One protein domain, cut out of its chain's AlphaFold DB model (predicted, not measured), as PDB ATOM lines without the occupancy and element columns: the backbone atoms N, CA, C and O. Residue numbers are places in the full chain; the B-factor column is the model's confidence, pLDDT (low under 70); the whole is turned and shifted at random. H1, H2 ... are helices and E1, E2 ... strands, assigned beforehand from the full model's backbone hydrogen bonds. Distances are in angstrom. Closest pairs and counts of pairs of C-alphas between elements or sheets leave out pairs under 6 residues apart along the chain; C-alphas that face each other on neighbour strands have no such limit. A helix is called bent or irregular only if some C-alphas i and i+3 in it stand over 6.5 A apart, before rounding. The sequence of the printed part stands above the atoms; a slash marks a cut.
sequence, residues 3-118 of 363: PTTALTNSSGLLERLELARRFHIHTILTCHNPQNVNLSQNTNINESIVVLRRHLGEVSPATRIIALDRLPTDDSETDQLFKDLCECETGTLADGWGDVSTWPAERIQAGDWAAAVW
ATOM      1  N   PRO A   3     113.690  97.991 206.642       91.44
ATOM      2  CA  PRO A   3     114.748  97.065 207.027       91.44
ATOM      3  C   PRO A   3     115.838  97.032 205.951       91.44
ATOM      4  O   PRO A   3     115.543  96.852 204.772       91.44
ATOM      5  N   THR A   4     117.100  97.161 206.346       91.19
ATOM      6  CA  THR A   4     118.255  97.169 205.429       91.19
ATOM      7  C   THR A   4     118.336  95.870 204.629       91.19
ATOM      8  O   THR A   4     118.695  95.863 203.459       91.19
ATOM      9  N   THR A   5     117.905  94.755 205.217       89.56
ATOM     10  CA  THR A   5     117.853  93.452 204.541       89.56
ATOM     11  C   THR A   5     116.822  93.411 203.406       89.56
ATOM     12  O   THR A   5     116.975  92.627 202.471       89.56
ATOM     13  N   ALA A   6     115.807  94.285 203.419       91.56
ATOM     14  CA  ALA A   6     114.852  94.436 202.317       91.56
ATOM     15  C   ALA A   6     115.464  95.119 201.080       91.56
ATOM     16  O   ALA A   6     114.902  95.039 199.988       91.56
ATOM     17  N   LEU A   7     116.632  95.757 201.226       92.50
ATOM     18  CA  LEU A   7     117.364  96.363 200.111       92.50
ATOM     19  C   LEU A   7     118.029  95.303 199.217       92.50
ATOM     20  O   LEU A   7     118.359  95.588 198.073       92.50
ATOM     21  N   THR A   8     118.212  94.074 199.703       89.88
ATOM     22  CA  THR A   8     118.969  93.036 198.979       89.88
ATOM     23  C   THR A   8     118.280  91.685 198.914       89.88
ATOM     24  O   THR A   8     118.591  90.898 198.026       89.88
ATOM     25  N   ASN A   9     117.344  91.384 199.817       86.56
ATOM     26  CA  ASN A   9     116.678  90.085 199.820       86.56
ATOM     27  C   ASN A   9     115.953  89.802 198.490       86.56
ATOM     28  O   ASN A   9     115.459  90.704 197.806       86.56
ATOM     29  N   SER A  10     115.870  88.526 198.121       84.94
ATOM     30  CA  SER A  10     115.162  88.102 196.908       84.94
ATOM     31  C   SER A  10     113.661  88.372 196.998       84.94
ATOM     32  O   SER A  10     113.049  88.778 196.015       84.94
ATOM     33  N   SER A  11     113.070  88.224 198.188       85.50
ATOM     34  CA  SER A  11     111.638  88.446 198.408       85.50
ATOM     35  C   SER A  11     111.192  89.894 198.198       85.50
ATOM     36  O   SER A  11     110.017  90.099 197.947       85.50
ATOM     37  N   GLY A  12     112.095  90.873 198.329       88.50
ATOM     38  CA  GLY A  12     111.806  92.298 198.131       88.50
ATOM     39  C   GLY A  12     112.168  92.823 196.739       88.50
ATOM     40  O   GLY A  12     112.166  94.034 196.525       88.50
ATOM     41  N   LEU A  13     112.570  91.948 195.807       92.50
ATOM     42  CA  LEU A  13     113.053  92.372 194.491       92.50
ATOM     43  C   LEU A  13     111.972  93.118 193.699       92.50
ATOM     44  O   LEU A  13     112.257  94.168 193.131       92.50
ATOM     45  N   LEU A  14     110.736  92.615 193.686       95.25
ATOM     46  CA  LEU A  14     109.641  93.231 192.930       95.25
ATOM     47  C   LEU A  14     109.306  94.630 193.455       95.25
ATOM     48  O   LEU A  14     109.085  95.548 192.670       95.25
ATOM     49  N   GLU A  15     109.328  94.819 194.771       95.56
ATOM     50  CA  GLU A  15     109.117  96.110 195.414       95.56
ATOM     51  C   GLU A  15     110.236  97.091 195.067       95.56
ATOM     52  O   GLU A  15     109.953  98.249 194.760       95.56
ATOM     53  N   ARG A  16     111.500  96.644 195.063       96.31
ATOM     54  CA  ARG A  16     112.634  97.488 194.650       96.31
ATOM     55  C   ARG A  16     112.521  97.918 193.195       96.31
ATOM     56  O   ARG A  16     112.696  99.101 192.911       96.31
ATOM     57  N   LEU A  17     112.188  96.989 192.300       96.62
ATOM     58  CA  LEU A  17     111.964  97.285 190.884       96.62
ATOM     59  C   LEU A  17     110.815  98.283 190.706       96.62
ATOM     60  O   LEU A  17     110.955  99.268 189.987       96.62
ATOM     61  N   GLU A  18     109.697  98.085 191.405       95.81
ATOM     62  CA  GLU A  18     108.540  98.973 191.295       95.81
ATOM     63  C   GLU A  18     108.818 100.371 191.863       95.81
ATOM     64  O   GLU A  18     108.388 101.374 191.285       95.81
ATOM     65  N   LEU A  19     109.571 100.464 192.964       95.62
ATOM     66  CA  LEU A  19     110.023 101.740 193.511       95.62
ATOM     67  C   LEU A  19     110.970 102.455 192.546       95.62
ATOM     68  O   LEU A  19     110.740 103.627 192.260       95.62
ATOM     69  N   ALA A  20     111.981 101.763 192.017       95.06
ATOM     70  CA  ALA A  20     112.962 102.345 191.099       95.06
ATOM     71  C   ALA A  20     112.371 102.707 189.724       95.06
ATOM     72  O   ALA A  20     112.896 103.579 189.038       95.06
ATOM     73  N   ARG A  21     111.259 102.070 189.330       94.25
ATOM     74  CA  ARG A  21     110.486 102.417 188.127       94.25
ATOM     75  C   ARG A  21     109.661 103.694 188.301       94.25
ATOM     76  O   ARG A  21     109.421 104.411 187.334       94.25
ATOM     77  N   ARG A  22     109.143 103.941 189.508       94.25
ATOM     78  CA  ARG A  22     108.267 105.091 189.804       94.25
ATOM     79  C   ARG A  22     109.032 106.311 190.306       94.25
ATOM     80  O   ARG A  22     108.551 107.437 190.154       94.25
ATOM     81  N   PHE A  23     110.166 106.087 190.955       96.31
ATOM     82  CA  PHE A  23     110.936 107.108 191.641       96.31
ATOM     83  C   PHE A  23     112.424 106.957 191.354       96.31
ATOM     84  O   PHE A  23     112.975 105.860 191.329       96.31
ATOM     85  N   HIS A  24     113.102 108.097 191.284       96.19
ATOM     86  CA  HIS A  24     114.542 108.130 191.432       96.19
ATOM     87  C   HIS A  24     114.882 107.890 192.909       96.19
ATOM     88  O   HIS A  24     114.513 108.682 193.786       96.19
ATOM     89  N   ILE A  25     115.594 106.799 193.183       97.25
ATOM     90  CA  ILE A  25     116.154 106.520 194.505       97.25
ATOM     91  C   ILE A  25     117.353 107.452 194.701       97.25
ATOM     92  O   ILE A  25     118.461 107.163 194.267       97.25
ATOM     93  N   HIS A  26     117.131 108.613 195.307       96.81
ATOM     94  CA  HIS A  26     118.148 109.659 195.400       96.81
ATOM     95  C   HIS A  26     119.224 109.330 196.435       96.81
ATOM     96  O   HIS A  26     120.409 109.585 196.219       96.81
ATOM     97  N   THR A  27     118.822 108.796 197.586       98.12
ATOM     98  CA  THR A  27     119.755 108.491 198.675       98.12
ATOM     99  C   THR A  27     119.329 107.247 199.425       98.12
ATOM    100  O   THR A  27     118.143 107.083 199.716       98.12
ATOM    101  N   ILE A  28     120.302 106.415 199.779       98.12
ATOM    102  CA  ILE A  28     120.156 105.352 200.767       98.12
ATOM    103  C   ILE A  28     121.155 105.632 201.887       98.12
ATOM    104  O   ILE A  28     122.348 105.777 201.627       98.12
ATOM    105  N   LEU A  29     120.661 105.737 203.115       97.31
ATOM    106  CA  LEU A  29     121.464 105.939 204.314       97.31
ATOM    107  C   LEU A  29     121.297 104.744 205.241       97.31
ATOM    108  O   LEU A  29     120.168 104.394 205.600       97.31
ATOM    109  N   THR A  30     122.420 104.166 205.656       95.81
ATOM    110  CA  THR A  30     122.481 102.985 206.517       95.81
ATOM    111  C   THR A  30     123.485 103.215 207.645       95.81
ATOM    112  O   THR A  30     124.582 103.716 207.417       95.81
ATOM    113  N   CYS A  31     123.114 102.849 208.875       94.50
ATOM    114  CA  CYS A  31     124.041 102.806 210.005       94.50
ATOM    115  C   CYS A  31     124.643 101.402 210.135       94.50
ATOM    116  O   CYS A  31     123.920 100.408 210.251       94.50
ATOM    117  N   HIS A  32     125.971 101.330 210.155       93.44
ATOM    118  CA  HIS A  32     126.740 100.094 210.262       93.44
ATOM    119  C   HIS A  32     127.276  99.837 211.674       93.44
ATOM    120  O   HIS A  32     128.019  98.876 211.879       93.44
ATOM    121  N   ASN A  33     126.875 100.632 212.674       90.94
ATOM    122  CA  ASN A  33     127.257 100.392 214.062       90.94
ATOM    123  C   ASN A  33     126.656  99.062 214.568       90.94
ATOM    124  O   ASN A  33     125.437  98.962 214.711       90.94
ATOM    125  N   PRO A  34     127.466  98.041 214.905       86.06
ATOM    126  CA  PRO A  34     126.948  96.748 215.345       86.06
ATOM    127  C   PRO A  34     126.300  96.794 216.737       86.06
ATOM    128  O   PRO A  34     125.538  95.890 217.074       86.06
ATOM    129  N   GLN A  35     126.584  97.826 217.540       85.94
ATOM    130  CA  GLN A  35     125.977  98.041 218.859       85.94
ATOM    131  C   GLN A  35     124.710  98.900 218.791       85.94
ATOM    132  O   GLN A  35     123.876  98.818 219.688       85.94
ATOM    133  N   ASN A  36     124.556  99.702 217.736       84.81
ATOM    134  CA  ASN A  36     123.404 100.575 217.537       84.81
ATOM    135  C   ASN A  36     122.921 100.503 216.083       84.81
ATOM    136  O   ASN A  36     123.187 101.379 215.261       84.81
ATOM    137  N   VAL A  37     122.256  99.393 215.769       77.62
ATOM    138  CA  VAL A  37     121.859  99.033 214.401       77.62
ATOM    139  C   VAL A  37     120.570  99.715 213.931       77.62
ATOM    140  O   VAL A  37     120.278  99.693 212.736       77.62
ATOM    141  N   ASN A  38     119.789 100.293 214.844       83.25
ATOM    142  CA  ASN A  38     118.460 100.817 214.541       83.25
ATOM    143  C   ASN A  38     118.506 102.333 214.358       83.25
ATOM    144  O   ASN A  38     119.197 103.028 215.097       83.25
ATOM    145  N   LEU A  39     117.707 102.842 213.424       83.38
ATOM    146  CA  LEU A  39     117.448 104.278 213.296       83.38
ATOM    147  C   LEU A  39     116.234 104.697 214.137       83.38
ATOM    148  O   LEU A  39     116.035 105.879 214.405       83.38
ATOM    149  N   SER A  40     115.427 103.727 214.573       81.19
ATOM    150  CA  SER A  40     114.296 103.903 215.475       81.19
ATOM    151  C   SER A  40     114.550 103.300 216.863       81.19
ATOM    152  O   SER A  40     115.292 102.334 217.030       81.19
ATOM    153  N   GLN A  41     113.895 103.852 217.888       74.81
ATOM    154  CA  GLN A  41     114.108 103.470 219.295       74.81
ATOM    155  C   GLN A  41     113.554 102.082 219.681       74.81
ATOM    156  O   GLN A  41     113.831 101.610 220.778       74.81
ATOM    157  N   ASN A  42     112.775 101.419 218.814       76.06
ATOM    158  CA  ASN A  42     111.933 100.274 219.202       76.06
ATOM    159  C   ASN A  42     112.146  98.998 218.374       76.06
ATOM    160  O   ASN A  42     111.318  98.086 218.430       76.06
ATOM    161  N   THR A  43     113.217  98.905 217.588       77.75
ATOM    162  CA  THR A  43     113.497  97.704 216.787       77.75
ATOM    163  C   THR A  43     114.853  97.096 217.153       77.75
ATOM    164  O   THR A  43     115.585  97.637 217.968       77.75
ATOM    165  N   ASN A  44     115.146  95.894 216.651       80.62
ATOM    166  CA  ASN A  44     116.445  95.211 216.802       80.62
ATOM    167  C   ASN A  44     116.981  94.785 215.422       80.62
ATOM    168  O   ASN A  44     117.623  93.739 215.277       80.62
ATOM    169  N   ILE A  45     116.612  95.539 214.388       84.81
ATOM    170  CA  ILE A  45     116.898  95.247 212.986       84.81
ATOM    171  C   ILE A  45     117.678  96.411 212.385       84.81
ATOM    172  O   ILE A  45     117.392  97.566 212.667       84.81
ATOM    173  N   ASN A  46     118.633  96.111 211.504       88.44
ATOM    174  CA  ASN A  46     119.311  97.159 210.751       88.44
ATOM    175  C   ASN A  46     118.288  97.921 209.905       88.44
ATOM    176  O   ASN A  46     117.645  97.319 209.044       88.44
ATOM    177  N   GLU A  47     118.176  99.230 210.089       92.75
ATOM    178  CA  GLU A  47     117.250 100.090 209.342       92.75
ATOM    179  C   GLU A  47     118.004 101.014 208.393       92.75
ATOM    180  O   GLU A  47     119.128 101.432 208.657       92.75
ATOM    181  N   SER A  48     117.356 101.334 207.276       94.94
ATOM    182  CA  SER A  48     117.857 102.293 206.302       94.94
ATOM    183  C   SER A  48     116.814 103.365 205.997       94.94
ATOM    184  O   SER A  48     115.601 103.108 205.946       94.94
ATOM    185  N   ILE A  49     117.290 104.586 205.767       96.31
ATOM    186  CA  ILE A  49     116.495 105.685 205.219       96.31
ATOM    187  C   ILE A  49     116.679 105.678 203.706       96.31
ATOM    188  O   ILE A  49     117.799 105.708 203.209       96.31
ATOM    189  N   VAL A  50     115.564 105.660 202.977       97.50
ATOM    190  CA  VAL A  50     115.553 105.765 201.516       97.50
ATOM    191  C   VAL A  50     114.832 107.048 201.136       97.50
ATOM    192  O   VAL A  50     113.667 107.237 201.489       97.50
ATOM    193  N   VAL A  51     115.532 107.933 200.431       97.06
ATOM    194  CA  VAL A  51     114.994 109.196 199.924       97.06
ATOM    195  C   VAL A  51     114.592 108.998 198.471       97.06
ATOM    196  O   VAL A  51     115.433 108.772 197.602       97.06
ATOM    197  N   LEU A  52     113.293 109.104 198.211       96.75
ATOM    198  CA  LEU A  52     112.700 108.967 196.886       96.75
ATOM    199  C   LEU A  52     112.417 110.354 196.310       96.75
ATOM    200  O   LEU A  52     111.861 111.214 196.994       96.75
ATOM    201  N   ARG A  53     112.753 110.570 195.039       95.25
ATOM    202  CA  ARG A  53     112.360 111.764 194.282       95.25
ATOM    203  C   ARG A  53     111.516 111.352 193.084       95.25
ATOM    204  O   ARG A  53     111.748 110.308 192.480       95.25
ATOM    205  N   ARG A  54     110.530 112.176 192.721       94.00
ATOM    206  CA  ARG A  54     109.832 112.000 191.439       94.00
ATOM    207  C   ARG A  54     110.844 112.160 190.304       94.00
ATOM    208  O   ARG A  54     111.725 113.013 190.401       94.00
ATOM    209  N   HIS A  55     110.722 111.352 189.254       87.44
ATOM    210  CA  HIS A  55     111.541 111.533 188.057       87.44
ATOM    211  C   HIS A  55     111.272 112.916 187.458       87.44
ATOM    212  O   HIS A  55     110.120 113.297 187.258       87.44
ATOM    213  N   LEU A  56     112.343 113.670 187.214       77.25
ATOM    214  CA  LEU A  56     112.292 114.988 186.573       77.25
ATOM    215  C   LEU A  56     112.755 114.935 185.105       77.25
ATOM    216  O   LEU A  56     112.787 115.964 184.441       77.25
ATOM    217  N   GLY A  57     113.106 113.749 184.600       76.69
ATOM    218  CA  GLY A  57     113.601 113.511 183.245       76.69
ATOM    219  C   GLY A  57     113.835 112.021 182.985       76.69
ATOM    220  O   GLY A  57     113.554 111.190 183.851       76.69
ATOM    221  N   GLU A  58     114.344 111.693 181.796       75.94
ATOM    222  CA  GLU A  58     114.557 110.306 181.349       75.94
ATOM    223  C   GLU A  58     115.741 109.621 182.048       75.94
ATOM    224  O   GLU A  58     115.686 108.427 182.333       75.94
ATOM    225  N   VAL A  59     116.798 110.374 182.375       83.50
ATOM    226  CA  VAL A  59     118.013 109.829 182.996       83.50
ATOM    227  C   VAL A  59     117.976 110.052 184.504       83.50
ATOM    228  O   VAL A  59     117.866 111.184 184.980       83.50
ATOM    229  N   SER A  60     118.077 108.963 185.266       89.12
ATOM    230  CA  SER A  60     118.249 109.035 186.719       89.12
ATOM    231  C   SER A  60     119.741 109.161 187.040       89.12
ATOM    232  O   SER A  60     120.523 108.369 186.516       89.12
ATOM    233  N   PRO A  61     120.169 110.133 187.864       93.88
ATOM    234  CA  PRO A  61     121.559 110.210 188.293       93.88
ATOM    235  C   PRO A  61     121.889 109.054 189.248       93.88
ATOM    236  O   PRO A  61     120.997 108.358 189.735       93.88
ATOM    237  N   ALA A  62     123.179 108.856 189.523       96.88
ATOM    238  CA  ALA A  62     123.627 107.842 190.471       96.88
ATOM    239  C   ALA A  62     123.013 108.066 191.865       96.88
ATOM    240  O   ALA A  62     122.913 109.196 192.350       96.88
ATOM    241  N   THR A  63     122.647 106.974 192.530       98.06
ATOM    242  CA  THR A  63     122.117 107.007 193.892       98.06
ATOM    243  C   THR A  63     123.238 107.301 194.873       98.06
ATOM    244  O   THR A  63     124.278 106.641 194.862       98.06
ATOM    245  N   ARG A  64     123.019 108.259 195.771       98.12
ATOM    246  CA  ARG A  64     123.940 108.549 196.871       98.12
ATOM    247  C   ARG A  64     123.811 107.479 197.958       98.12
ATOM    248  O   ARG A  64     122.711 107.229 198.444       98.12
ATOM    249  N   ILE A  65     124.917 106.871 198.360       98.44
ATOM    250  CA  ILE A  65     124.988 105.893 199.451       98.44
ATOM    251  C   ILE A  65     125.711 106.545 200.623       98.44
ATOM    252  O   ILE A  65     126.814 107.055 200.451       98.44
ATOM    253  N   ILE A  66     125.082 106.547 201.792       98.12
ATOM    254  CA  ILE A  66     125.644 107.083 203.031       98.12
ATOM    255  C   ILE A  66     125.773 105.921 204.013       98.12
ATOM    256  O   ILE A  66     124.767 105.385 204.475       98.12
ATOM    257  N   ALA A  67     127.007 105.547 204.327       97.00
ATOM    258  CA  ALA A  67     127.326 104.501 205.286       97.00
ATOM    259  C   ALA A  67     127.838 105.146 206.576       97.00
ATOM    260  O   ALA A  67     128.982 105.588 206.632       97.00
ATOM    261  N   LEU A  68     126.989 105.217 207.603       96.00
ATOM    262  CA  LEU A  68     127.336 105.810 208.894       96.00
ATOM    263  C   LEU A  68     127.978 104.785 209.834       96.00
ATOM    264  O   LEU A  68     127.500 103.657 209.959       96.00
ATOM    265  N   ASP A  69     129.005 105.205 210.565       93.94
ATOM    266  CA  ASP A  69     129.662 104.419 211.614       93.94
ATOM    267  C   ASP A  69     128.975 104.577 212.981       93.94
ATOM    268  O   ASP A  69     129.091 103.707 213.849       93.94
ATOM    269  N   ARG A  70     128.236 105.677 213.177       92.06
ATOM    270  CA  ARG A  70     127.452 105.976 214.381       92.06
ATOM    271  C   ARG A  70     126.289 106.917 214.068       92.06
ATOM    272  O   ARG A  70     126.259 107.555 213.022       92.06
ATOM    273  N   LEU A  71     125.356 107.014 215.008       91.94
ATOM    274  CA  LEU A  71     124.277 108.001 214.979       91.94
ATOM    275  C   LEU A  71     124.636 109.202 215.861       91.94
ATOM    276  O   LEU A  71     125.403 109.016 216.815       91.94
ATOM    277  N   PRO A  72     124.109 110.400 215.554       93.31
ATOM    278  CA  PRO A  72     124.248 111.549 216.435       93.31
ATOM    279  C   PRO A  72     123.549 111.279 217.773       93.31
ATOM    280  O   PRO A  72     122.516 110.603 217.816       93.31
ATOM    281  N   THR A  73     124.121 111.773 218.870       92.44
ATOM    282  CA  THR A  73     123.579 111.574 220.226       92.44
ATOM    283  C   THR A  73     122.728 112.733 220.732       92.44
ATOM    284  O   THR A  73     122.000 112.561 221.709       92.44
ATOM    285  N   ASP A  74     122.805 113.891 220.079       93.88
ATOM    286  CA  ASP A  74     122.064 115.103 220.425       93.88
ATOM    287  C   ASP A  74     121.792 115.982 219.187       93.88
ATOM    288  O   ASP A  74     122.184 115.659 218.059       93.88
ATOM    289  N   ASP A  75     121.079 117.090 219.401       95.88
ATOM    290  CA  ASP A  75     120.683 118.024 218.343       95.88
ATOM    291  C   ASP A  75     121.895 118.721 217.702       95.88
ATOM    292  O   ASP A  75     121.921 118.917 216.490       95.88
ATOM    293  N   SER A  76     122.937 119.026 218.483       96.00
ATOM    294  CA  SER A  76     124.146 119.679 217.966       96.00
ATOM    295  C   SER A  76     124.909 118.755 217.022       96.00
ATOM    296  O   SER A  76     125.362 119.185 215.961       96.00
ATOM    297  N   GLU A  77     125.059 117.483 217.389       96.06
ATOM    298  CA  GLU A  77     125.648 116.473 216.514       96.06
ATOM    299  C   GLU A  77     124.790 116.223 215.268       96.06
ATOM    300  O   GLU A  77     125.326 115.985 214.186       96.06
ATOM    301  N   THR A  78     123.464 116.294 215.405       95.12
ATOM    302  CA  THR A  78     122.533 116.145 214.280       95.12
ATOM    303  C   THR A  78     122.705 117.277 213.268       95.12
ATOM    304  O   THR A  78     122.822 117.006 212.070       95.12
ATOM    305  N   ASP A  79     122.782 118.524 213.737       95.81
ATOM    306  CA  ASP A  79     123.016 119.697 212.892       95.81
ATOM    307  C   ASP A  79     124.383 119.630 212.198       95.81
ATOM    308  O   ASP A  79     124.491 119.909 210.999       95.81
ATOM    309  N   GLN A  80     125.422 119.201 212.924       96.38
ATOM    310  CA  GLN A  80     126.760 119.029 212.358       96.38
ATOM    311  C   GLN A  80     126.784 117.935 211.283       96.38
ATOM    312  O   GLN A  80     127.251 118.186 210.172       96.38
ATOM    313  N   LEU A  81     126.218 116.755 211.560       95.88
ATOM    314  CA  LEU A  81     126.117 115.675 210.576       95.88
ATOM    315  C   LEU A  81     125.329 116.124 209.340       95.88
ATOM    316  O   LEU A  81     125.714 115.812 208.214       95.88
ATOM    317  N   PHE A  82     124.228 116.856 209.520       96.00
ATOM    318  CA  PHE A  82     123.452 117.382 208.400       96.00
ATOM    319  C   PHE A  82     124.290 118.318 207.524       96.00
ATOM    320  O   PHE A  82     124.292 118.166 206.300       96.00
ATOM    321  N   LYS A  83     125.042 119.239 208.138       96.25
ATOM    322  CA  LYS A  83     125.954 120.135 207.424       96.25
ATOM    323  C   LYS A  83     127.018 119.354 206.649       96.25
ATOM    324  O   LYS A  83     127.157 119.566 205.444       96.25
ATOM    325  N   ASP A  84     127.683 118.398 207.292       96.12
ATOM    326  CA  ASP A  84     128.705 117.557 206.654       96.12
ATOM    327  C   ASP A  84     128.118 116.771 205.470       96.12
ATOM    328  O   ASP A  84     128.727 116.663 204.405       96.12
ATOM    329  N   LEU A  85     126.889 116.265 205.612       96.19
ATOM    330  CA  LEU A  85     126.168 115.585 204.538       96.19
ATOM    331  C   LEU A  85     125.736 116.522 203.405       96.19
ATOM    332  O   LEU A  85     125.524 116.033 202.294       96.19
ATOM    333  N   CYS A  86     125.557 117.816 203.642       95.00
ATOM    334  CA  CYS A  86     125.294 118.789 202.583       95.00
ATOM    335  C   CYS A  86     126.568 119.162 201.814       95.00
ATOM    336  O   CYS A  86     126.491 119.406 200.613       95.00
ATOM    337  N   GLU A  87     127.717 119.181 202.488       94.94
ATOM    338  CA  GLU A  87     129.007 119.592 201.921       94.94
ATOM    339  C   GLU A  87     129.776 118.427 201.263       94.94
ATOM    340  O   GLU A  87     130.591 118.647 200.368       94.94
ATOM    341  N   CYS A  88     129.506 117.178 201.659       96.12
ATOM    342  CA  CYS A  88     130.192 115.992 201.143       96.12
ATOM    343  C   CYS A  88     129.424 115.307 199.999       96.12
ATOM    344  O   CYS A  88     128.450 114.579 200.222       96.12
ATOM    345  N   GLU A  89     129.899 115.462 198.761       94.50
ATOM    346  CA  GLU A  89     129.368 114.704 197.618       94.50
ATOM    347  C   GLU A  89     129.795 113.231 197.651       94.50
ATOM    348  O   GLU A  89     128.959 112.339 197.496       94.50
ATOM    349  N   THR A  90     131.090 112.980 197.868       97.06
ATOM    350  CA  THR A  90     131.694 111.651 198.040       97.06
ATOM    351  C   THR A  90     132.922 111.742 198.949       97.06
ATOM    352  O   THR A  90     133.559 112.791 199.026       97.06
ATOM    353  N   GLY A  91     133.278 110.639 199.605       96.31
ATOM    354  CA  GLY A  91     134.440 110.537 200.485       96.31
ATOM    355  C   GLY A  91     134.065 110.327 201.948       96.31
ATOM    356  O   GLY A  91     132.920 110.028 202.279       96.31
ATOM    357  N   THR A  92     135.061 110.449 202.816       95.75
ATOM    358  CA  THR A  92     134.897 110.267 204.259       95.75
ATOM    359  C   THR A  92     134.330 111.530 204.886       95.75
ATOM    360  O   THR A  92     134.808 112.634 204.624       95.75
ATOM    361  N   LEU A  93     133.308 111.360 205.716       94.88
ATOM    362  CA  LEU A  93     132.718 112.434 206.504       94.88
ATOM    363  C   LEU A  93     133.649 112.813 207.662       94.88
ATOM    364  O   LEU A  93     134.400 111.976 208.174       94.88
ATOM    365  N   ALA A  94     133.586 114.075 208.087       89.38
ATOM    366  CA  ALA A  94     134.339 114.562 209.237       89.38
ATOM    367  C   ALA A  94     133.974 113.791 210.521       89.38
ATOM    368  O   ALA A  94     132.999 113.040 210.563       89.38
ATOM    369  N   ASP A  95     134.806 113.924 211.556       86.25
ATOM    370  CA  ASP A  95     134.543 113.413 212.912       86.25
ATOM    371  C   ASP A  95     134.170 111.920 213.009       86.25
ATOM    372  O   ASP A  95     133.550 111.464 213.974       86.25
ATOM    373  N   GLY A  96     134.582 111.129 212.012       86.69
ATOM    374  CA  GLY A  96     134.342 109.690 211.971       86.69
ATOM    375  C   GLY A  96     132.871 109.316 211.788       86.69
ATOM    376  O   GLY A  96     132.461 108.251 212.248       86.69
ATOM    377  N   TRP A  97     132.066 110.171 211.147       93.88
ATOM    378  CA  TRP A  97     130.657 109.868 210.880       93.88
ATOM    379  C   TRP A  97     130.459 108.673 209.954       93.88
ATOM    380  O   TRP A  97     129.502 107.924 210.137       93.88
ATOM    381  N   GLY A  98     131.341 108.487 208.970       95.31
ATOM    382  CA  GLY A  98     131.237 107.420 207.983       95.31
ATOM    383  C   GLY A  98     131.716 107.849 206.601       95.31
ATOM    384  O   GLY A  98     132.571 108.724 206.483       95.31
ATOM    385  N   ASP A  99     131.155 107.246 205.557       96.94
ATOM    386  CA  ASP A  99     131.527 107.499 204.163       96.94
ATOM    387  C   ASP A  99     130.289 107.799 203.295       96.94
ATOM    388  O   ASP A  99     129.209 107.229 203.474       96.94
ATOM    389  N   VAL A 100     130.470 108.679 202.309       98.25
ATOM    390  CA  VAL A 100     129.518 108.952 201.230       98.25
ATOM    391  C   VAL A 100     130.090 108.418 199.922       98.25
ATOM    392  O   VAL A 100     131.218 108.723 199.537       98.25
ATOM    393  N   SER A 101     129.303 107.641 199.191       98.25
ATOM    394  CA  SER A 101     129.657 107.156 197.859       98.25
ATOM    395  C   SER A 101     128.468 107.225 196.910       98.25
ATOM    396  O   SER A 101     127.371 107.638 197.280       98.25
ATOM    397  N   THR A 102     128.668 106.794 195.670       98.31
ATOM    398  CA  THR A 102     127.604 106.696 194.670       98.31
ATOM    399  C   THR A 102     127.437 105.260 194.190       98.31
ATOM    400  O   THR A 102     128.377 104.462 194.207       98.31
ATOM    401  N   TRP A 103     126.216 104.926 193.775       98.00
ATOM    402  CA  TRP A 103     125.877 103.657 193.145       98.00
ATOM    403  C   TRP A 103     125.186 103.906 191.799       98.00
ATOM    404  O   TRP A 103     124.291 104.755 191.744       98.00
ATOM    405  N   PRO A 104     125.583 103.209 190.717       97.56
ATOM    406  CA  PRO A 104     125.003 103.411 189.391       97.56
ATOM    407  C   PRO A 104     123.476 103.303 189.384       97.56
ATOM    408  O   PRO A 104     122.905 102.384 189.982       97.56
ATOM    409  N   ALA A 105     122.816 104.227 188.687       96.00
ATOM    410  CA  ALA A 105     121.359 104.270 188.606       96.00
ATOM    411  C   ALA A 105     120.794 103.006 187.946       96.00
ATOM    412  O   ALA A 105     119.772 102.482 188.381       96.00
ATOM    413  N   GLU A 106     121.503 102.473 186.954       96.19
ATOM    414  CA  GLU A 106     121.131 101.277 186.202       96.19
ATOM    415  C   GLU A 106     121.057 100.050 187.120       96.19
ATOM    416  O   GLU A 106     120.140  99.238 187.013       96.19
ATOM    417  N   ARG A 107     121.974  99.944 188.092       96.38
ATOM    418  CA  ARG A 107     121.949  98.877 189.105       96.38
ATOM    419  C   ARG A 107     120.748  99.009 190.026       96.38
ATOM    420  O   ARG A 107     120.057  98.032 190.299       96.38
ATOM    421  N   ILE A 108     120.477 100.228 190.481       97.12
ATOM    422  CA  ILE A 108     119.335 100.520 191.348       97.12
ATOM    423  C   ILE A 108     118.017 100.199 190.640       97.12
ATOM    424  O   ILE A 108     117.131  99.587 191.239       97.12
ATOM    425  N   GLN A 109     117.915 100.539 189.357       95.81
ATOM    426  CA  GLN A 109     116.785 100.203 188.491       95.81
ATOM    427  C   GLN A 109     116.663  98.697 188.234       95.81
ATOM    428  O   GLN A 109     115.549  98.193 188.149       95.81
ATOM    429  N   ALA A 110     117.781  97.969 188.199       95.69
ATOM    430  CA  ALA A 110     117.810  96.507 188.166       95.69
ATOM    431  C   ALA A 110     117.526  95.850 189.537       95.69
ATOM    432  O   ALA A 110     117.565  94.627 189.659       95.69
ATOM    433  N   GLY A 111     117.239  96.639 190.581       95.31
ATOM    434  CA  GLY A 111     116.941  96.144 191.927       95.31
ATOM    435  C   GLY A 111     118.174  95.741 192.746       95.31
ATOM    436  O   GLY A 111     118.017  95.149 193.818       95.31
ATOM    437  N   ASP A 112     119.382  96.066 192.277       95.38
ATOM    438  CA  ASP A 112     120.651  95.846 192.973       95.38
ATOM    439  C   ASP A 112     120.993  97.035 193.876       95.38
ATOM    440  O   ASP A 112     121.696  97.970 193.485       95.38
ATOM    441  N   TRP A 113     120.477  97.005 195.106       96.56
ATOM    442  CA  TRP A 113     120.751  98.033 196.116       96.56
ATOM    443  C   TRP A 113     121.805  97.556 197.128       96.56
ATOM    444  O   TRP A 113     121.859  98.030 198.262       96.56
ATOM    445  N   ALA A 114     122.658  96.604 196.725       95.12
ATOM    446  CA  ALA A 114     123.585  95.930 197.626       95.12
ATOM    447  C   ALA A 114     124.683  96.828 198.200       95.12
ATOM    448  O   ALA A 114     125.279  96.470 199.207       95.12
ATOM    449  N   ALA A 115     124.933  98.011 197.638       97.06
ATOM    450  CA  ALA A 115     125.871  98.953 198.246       97.06
ATOM    451  C   ALA A 115     125.484  99.351 199.675       97.06
ATOM    452  O   ALA A 115     126.361  99.571 200.498       97.06
ATOM    453  N   ALA A 116     124.187  99.367 199.990       95.88
ATOM    454  CA  ALA A 116     123.688  99.751 201.305       95.88
ATOM    455  C   ALA A 116     123.989  98.734 202.420       95.88
ATOM    456  O   ALA A 116     123.808  99.037 203.592       95.88
ATOM    457  N   VAL A 117     124.418  97.510 202.086       94.81
ATOM    458  CA  VAL A 117     124.748  96.495 203.103       94.81
ATOM    459  C   VAL A 117     126.216  96.534 203.523       94.81
ATOM    460  O   VAL A 117     126.602  95.818 204.445       94.81
ATOM    461  N   TRP A 118     127.015  97.382 202.873       96.31
ATOM    462  CA  TRP A 118     128.442  97.527 203.112       96.31
ATOM    463  C   TRP A 118     128.744  98.883 203.719       96.31
ATOM    464  O   TRP A 118     128.361  99.911 203.168       96.31
TER     465      TRP A 118
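Overview. This is residues 3 to 118 of the 363 residues of an uncharacterized protein of Acidimicrobiaceae bacterium (UniProt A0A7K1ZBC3). One twisted four-stranded sheet makes the core, with the short helices H1 and H5 side by side over one face and H2 and H4 at one end of the strands. H3 lies off the sheet towards the other end, and residues 73 to 79 stick out. The printed part has 116 residues, running H1 H2 E1 E2 E3 H3 E4 H4 H5; the mixed sheet has the order E2 E1 E3 E4, and the class is mixed, helices and strands. It is compact, with a radius of gyration of the C-alphas of 14.3 A and spans of 38 by 31 by 20 A.

Along the chain. H1, residues 4 to 7, begins at C-alpha 4 (118.255, 97.169, 205.429). H2, residues 10 to 22, is 19.7 A long and irregular: C-alphas 11 and 14 are 7.5 A apart. E1, residues 23 to 31, 23.0 A, bends by 53 degrees at residue 26; E2 is residues 47 to 54, 22.7 A, and E3 residues 63 to 68. H3, residues 75 to 87, is 18.5 A long. E4 is residues 98 to 103, H4 105 to 109, and H5 114 to 117, ending at C-alpha 117 (124.748, 96.495, 203.103).

Arrangement. E1 and E3 are parallel, with N 28 and O 64 2.9 A apart. The hairpin E1 and E2 is antiparallel (N 51 and O 27, 2.8 A), as are E3 and E4 (N 65 and O 101, 2.8 A). H5 lies over E3 at a height over the sheet of 7.8 A; on the same face H1 lies only just over E2, with 3 of its 4 C-alphas, and touches H5, closest C-alphas Leu 7 and Ala 114, 6.7 A. H4 stands at the sheet's level, height 1.6 A, and H2 only just, 4.0 A; residues 16 to 21 of H2 touch H4, closest C-alphas Ala 20 and Gln 109, 5.1 A. H3 is not on the sheet. Every O i to N i+4 pair is within hydrogen-bond range in H3 and H4, and 7 of 9 in H2; H1 and H5 are too short for such a pair.

Size, cuts and confidence. The C-alphas farthest apart, Gln 35 and Glu 58, are 41.1 A apart. The printed part has no cut; the link E1 to E2 is long. No printed residue is under 70 in pLDDT.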